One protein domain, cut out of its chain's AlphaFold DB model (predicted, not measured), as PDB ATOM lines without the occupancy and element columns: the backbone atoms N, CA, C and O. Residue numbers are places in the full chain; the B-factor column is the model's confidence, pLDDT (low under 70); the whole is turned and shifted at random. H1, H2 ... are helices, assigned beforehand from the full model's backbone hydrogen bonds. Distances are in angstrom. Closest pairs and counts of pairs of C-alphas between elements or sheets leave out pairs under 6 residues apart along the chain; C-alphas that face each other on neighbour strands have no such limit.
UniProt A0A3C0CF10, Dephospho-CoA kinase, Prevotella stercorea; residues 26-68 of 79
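Overview. This is residues 26 to 68 of the 79 residues of the protein "Dephospho-CoA kinase" of Prevotella stercorea (UniProt A0A3C0CF10). What shape is this? A long helix, H1, makes one arm of an open L, and a short helix, H2, makes the other, joined to it by residues 54 to 58. What is it built of? The printed part has 43 residues with two named helices, H1 then H2, class all helix. It is extended, radius of gyration of the C-alphas 15.6 A, spanning 45 by 23 by 8 A.

Along the chain. Where is the longest helix? H1, residues 26 to 53, begins at C-alpha 26 (162.734, 153.177, 224.190) and is 40.5 A long. What follows? H2, residues 59 to 67, ends at C-alpha 67 (133.048, 177.952, 204.577).

Arrangement. Do they touch? H1 and H2 are apart, joined by a tight link. Are their backbones paired? Every O i to N i+4 pair in H1 is within hydrogen-bond range, and 3 of 5 in H2.

Size, cuts and confidence. How large is it? The two C-alphas farthest apart, Lys 26 and Glu 60, are 45.4 A apart. Is it whole and sure? The printed part has no cut; pLDDT is under 70 at residues 57 and 66 to 68.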
ATOM      1  N   LYS A  26     163.480 152.452 225.221       85.06
ATOM      2  CA  LYS A  26     162.734 153.177 224.190       85.06
ATOM      3  C   LYS A  26     161.353 152.554 223.978       85.06
ATOM      4  O   LYS A  26     160.376 153.274 223.827       85.06
ATOM      5  N   GLU A  27     161.269 151.231 224.021       88.56
ATOM      6  CA  GLU A  27     160.036 150.468 223.824       88.56
ATOM      7  C   GLU A  27     159.002 150.766 224.920       88.56
ATOM      8  O   GLU A  27     157.813 150.891 224.639       88.56
ATOM      9  N   GLU A  28     159.452 150.924 226.167       86.12
ATOM     10  CA  GLU A  28     158.600 151.312 227.296       86.12
ATOM     11  C   GLU A  28     158.032 152.728 227.127       86.12
ATOM     12  O   GLU A  28     156.855 152.970 227.407       86.12
ATOM     13  N   ILE A  29     158.857 153.659 226.637       86.00
ATOM     14  CA  ILE A  29     158.456 155.045 226.370       86.00
ATOM     15  C   ILE A  29     157.457 155.100 225.208       86.00
ATOM     16  O   ILE A  29     156.411 155.737 225.340       86.00
ATOM     17  N   ASP A  30     157.739 154.397 224.109       87.44
ATOM     18  CA  ASP A  30     156.847 154.312 222.948       87.44
ATOM     19  C   ASP A  30     155.495 153.689 223.347       87.44
ATOM     20  O   ASP A  30     154.430 154.174 222.955       87.44
ATOM     21  N   GLY A  31     155.519 152.657 224.199       88.56
ATOM     22  CA  GLY A  31     154.315 152.031 224.745       88.56
ATOM     23  C   GLY A  31     153.475 152.992 225.590       88.56
ATOM     24  O   GLY A  31     152.258 153.074 225.410       88.56
ATOM     25  N   LEU A  32     154.108 153.769 226.477       87.75
ATOM     26  CA  LEU A  32     153.404 154.786 227.261       87.75
ATOM     27  C   LEU A  32     152.816 155.883 226.362       87.75
ATOM     28  O   LEU A  32     151.669 156.288 226.563       87.75
ATOM     29  N   GLN A  33     153.571 156.346 225.363       86.75
ATOM     30  CA  GLN A  33     153.103 157.347 224.404       86.75
ATOM     31  C   GLN A  33     151.849 156.872 223.667       86.75
ATOM     32  O   GLN A  33     150.901 157.649 223.521       86.75
ATOM     33  N   GLN A  34     151.818 155.608 223.241       90.38
ATOM     34  CA  GLN A  34     150.649 155.040 222.580       90.38
ATOM     35  C   GLN A  34     149.429 155.040 223.509       90.38
ATOM     36  O   GLN A  34     148.380 155.554 223.133       90.38
ATOM     37  N   VAL A  35     149.574 154.561 224.750       90.62
ATOM     38  CA  VAL A  35     148.463 154.502 225.720       90.62
ATOM     39  C   VAL A  35     147.894 155.888 226.024       90.62
ATOM     40  O   VAL A  35     146.675 156.065 226.070       90.62
ATOM     41  N   VAL A  36     148.759 156.887 226.219       87.94
ATOM     42  CA  VAL A  36     148.329 158.274 226.451       87.94
ATOM     43  C   VAL A  36     147.609 158.832 225.225       87.94
ATOM     44  O   VAL A  36     146.565 159.465 225.370       87.94
ATOM     45  N   SER A  37     148.133 158.574 224.024       85.88
ATOM     46  CA  SER A  37     147.526 159.038 222.773       85.88
ATOM     47  C   SER A  37     146.145 158.422 222.562       85.88
ATOM     48  O   SER A  37     145.195 159.142 222.269       85.88
ATOM     49  N   ASP A  38     146.003 157.117 222.801       90.19
ATOM     50  CA  ASP A  38     144.727 156.407 222.692       90.19
ATOM     51  C   ASP A  38     143.704 156.923 223.710       90.19
ATOM     52  O   ASP A  38     142.521 157.065 223.399       90.19
ATOM     53  N   TYR A  39     144.144 157.216 224.937       85.75
ATOM     54  CA  TYR A  39     143.276 157.772 225.971       85.75
ATOM     55  C   TYR A  39     142.768 159.168 225.595       85.75
ATOM     56  O   TYR A  39     141.567 159.430 225.684       85.75
ATOM     57  N   LEU A  40     143.656 160.047 225.121       84.62
ATOM     58  CA  LEU A  40     143.274 161.383 224.662       84.62
ATOM     59  C   LEU A  40     142.367 161.321 223.429       84.62
ATOM     60  O   LEU A  40     141.383 162.050 223.372       84.62
ATOM     61  N   ALA A  41     142.638 160.422 222.480       86.62
ATOM     62  CA  ALA A  41     141.780 160.215 221.318       86.62
ATOM     63  C   ALA A  41     140.359 159.796 221.726       86.62
ATOM     64  O   ALA A  41     139.390 160.333 221.196       86.62
ATOM     65  N   LYS A  42     140.223 158.897 222.711       85.00
ATOM     66  CA  LYS A  42     138.916 158.489 223.252       85.00
ATOM     67  C   LYS A  42     138.186 159.630 223.951       85.00
ATOM     68  O   LYS A  42     136.985 159.771 223.753       85.00
ATOM     69  N   LEU A  43     138.891 160.435 224.749       81.00
ATOM     70  CA  LEU A  43     138.298 161.611 225.391       81.00
ATOM     71  C   LEU A  43     137.788 162.617 224.357       81.00
ATOM     72  O   LEU A  43     136.681 163.118 224.498       81.00
ATOM     73  N   LEU A  44     138.572 162.880 223.309       81.56
ATOM     74  CA  LEU A  44     138.173 163.789 222.236       81.56
ATOM     75  C   LEU A  44     136.983 163.250 221.443       81.56
ATOM     76  O   LEU A  44     136.075 164.010 221.135       81.56
ATOM     77  N   HIS A  45     136.971 161.953 221.131       75.75
ATOM     78  CA  HIS A  45     135.846 161.338 220.432       75.75
ATOM     79  C   HIS A  45     134.566 161.419 221.270       75.75
ATOM     80  O   HIS A  45     133.555 161.906 220.784       75.75
ATOM     81  N   GLY A  46     134.648 161.060 222.554       79.94
ATOM     82  CA  GLY A  46     133.509 161.145 223.465       79.94
ATOM     83  C   GLY A  46     133.014 162.574 223.690       79.94
ATOM     84  O   GLY A  46     131.819 162.779 223.850       79.94
ATOM     85  N   GLU A  47     133.901 163.572 223.667       78.31
ATOM     86  CA  GLU A  47     133.492 164.977 223.761       78.31
ATOM     87  C   GLU A  47     132.813 165.462 222.474       78.31
ATOM     88  O   GLU A  47     131.833 166.197 222.544       78.31
ATOM     89  N   ILE A  48     133.277 165.027 221.296       75.75
ATOM     90  CA  ILE A  48     132.600 165.311 220.021       75.75
ATOM     91  C   ILE A  48     131.201 164.682 220.009       75.75
ATOM     92  O   ILE A  48     130.240 165.361 219.645       75.75
ATOM     93  N   ASP A  49     131.081 163.430 220.453       77.31
ATOM     94  CA  ASP A  49     129.798 162.733 220.569       77.31
ATOM     95  C   ASP A  49     128.872 163.447 221.569       77.31
ATOM     96  O   ASP A  49     127.710 163.704 221.260       77.31
ATOM     97  N   ARG A  50     129.399 163.871 222.728       81.69
ATOM     98  CA  ARG A  50     128.657 164.660 223.727       81.69
ATOM     99  C   ARG A  50     128.127 165.966 223.136       81.69
ATOM    100  O   ARG A  50     126.955 166.282 223.306       81.69
ATOM    101  N   LEU A  51     128.970 166.716 222.424       80.69
ATOM    102  CA  LEU A  51     128.573 167.974 221.786       80.69
ATOM    103  C   LEU A  51     127.501 167.759 220.709       80.69
ATOM    104  O   LEU A  51     126.650 168.629 220.517       80.69
ATOM    105  N   TRP A  52     127.530 166.616 220.022       76.12
ATOM    106  CA  TRP A  52     126.501 166.227 219.061       76.12
ATOM    107  C   TRP A  52     125.167 165.900 219.747       76.12
ATOM    108  O   TRP A  52     124.118 166.387 219.328       76.12
ATOM    109  N   GLU A  53     125.196 165.125 220.833       77.12
ATOM    110  CA  GLU A  53     124.005 164.761 221.614       77.12
ATOM    111  C   GLU A  53     123.361 165.964 222.323       77.12
ATOM    112  O   GLU A  53     122.135 166.062 222.389       77.12
ATOM    113  N   GLU A  54     124.167 166.910 222.812       82.06
ATOM    114  CA  GLU A  54     123.702 168.149 223.453       82.06
ATOM    115  C   GLU A  54     123.199 169.198 222.441       82.06
ATOM    116  O   GLU A  54     122.638 170.224 222.832       82.06
ATOM    117  N   GLY A  55     123.368 168.950 221.136       75.50
ATOM    118  CA  GLY A  55     122.960 169.854 220.058       75.50
ATOM    119  C   GLY A  55     123.844 171.098 219.912       75.50
ATOM    120  O   GLY A  55     123.544 171.977 219.102       75.50
ATOM    121  N   GLU A  56     124.946 171.182 220.666       70.75
ATOM    122  CA  GLU A  56     125.953 172.237 220.515       70.75
ATOM    123  C   GLU A  56     126.768 172.074 219.224       70.75
ATOM    124  O   GLU A  56     127.271 173.068 218.686       70.75
ATOM    125  N   LEU A  57     126.872 170.847 218.711       68.00
ATOM    126  CA  LEU A  57     127.389 170.498 217.394       68.00
ATOM    127  C   LEU A  57     126.241 169.916 216.555       68.00
ATOM    128  O   LEU A  57     125.627 168.926 216.931       68.00
ATOM    129  N   SER A  58     125.941 170.539 215.416       73.31
ATOM    130  CA  SER A  58     124.886 170.113 214.487       73.31
ATOM    131  C   SER A  58     125.425 170.032 213.062       73.31
ATOM    132  O   SER A  58     126.452 170.638 212.753       73.31
ATOM    133  N   GLU A  59     124.727 169.326 212.171       72.06
ATOM    134  CA  GLU A  59     125.104 169.212 210.753       72.06
ATOM    135  C   GLU A  59     125.231 170.588 210.071       72.06
ATOM    136  O   GLU A  59     126.195 170.845 209.354       72.06
ATOM    137  N   GLU A  60     124.338 171.525 210.398       74.25
ATOM    138  CA  GLU A  60     124.404 172.918 209.939       74.25
ATOM    139  C   GLU A  60     125.668 173.639 210.444       74.25
ATOM    140  O   GLU A  60     126.338 174.351 209.693       74.25
ATOM    141  N   LYS A  61     126.045 173.420 211.711       73.12
ATOM    142  CA  LYS A  61     127.243 174.025 212.310       73.12
ATOM    143  C   LYS A  61     128.526 173.412 211.749       73.12
ATOM    144  O   LYS A  61     129.480 174.144 211.495       73.12
ATOM    145  N   VAL A  62     128.535 172.108 211.481       74.06
ATOM    146  CA  VAL A  62     129.644 171.423 210.800       74.06
ATOM    147  C   VAL A  62     129.814 171.944 209.371       74.06
ATOM    148  O   VAL A  62     130.936 172.251 208.969       74.06
ATOM    149  N   GLU A  63     128.722 172.138 208.628       75.19
ATOM    150  CA  GLU A  63     128.786 172.705 207.276       75.19
ATOM    151  C   GLU A  63     129.259 174.172 207.292       75.19
ATOM    152  O   GLU A  63     129.987 174.604 206.397       75.19
ATOM    153  N   SER A  64     128.951 174.932 208.350       71.25
ATOM    154  CA  SER A  64     129.468 176.298 208.526       71.25
ATOM    155  C   SER A  64     131.000 176.351 208.643       71.25
ATOM    156  O   SER A  64     131.621 177.283 208.136       71.25
ATOM    157  N   PHE A  65     131.644 175.320 209.207       73.38
ATOM    158  CA  PHE A  65     133.109 175.247 209.267       73.38
ATOM    159  C   PHE A  65     133.749 175.044 207.892       73.38
ATOM    160  O   PHE A  65     134.887 175.457 207.674       73.38
ATOM    161  N   ARG A  66     133.026 174.457 206.932       63.88
ATOM    162  CA  ARG A  66     133.516 174.266 205.560       63.88
ATOM    163  C   ARG A  66     133.757 175.593 204.841       63.88
ATOM    164  O   ARG A  66     134.661 175.690 204.011       63.88
ATOM    165  N   THR A  67     132.945 176.601 205.147       66.19
ATOM    166  CA  THR A  67     133.048 177.952 204.577       66.19
ATOM    167  C   THR A  67     133.859 178.901 205.463       66.19
ATOM    168  O   THR A  67     134.198 180.006 205.034       66.19
ATOM    169  N   LEU A  68     134.230 178.464 206.671       66.81
ATOM    170  CA  LEU A  68     135.004 179.242 207.628       66.81
ATOM    171  C   LEU A  68     136.500 179.207 207.276       66.81
ATOM    172  O   LEU A  68     137.219 178.236 207.513       66.81
TER     173      LEU A  68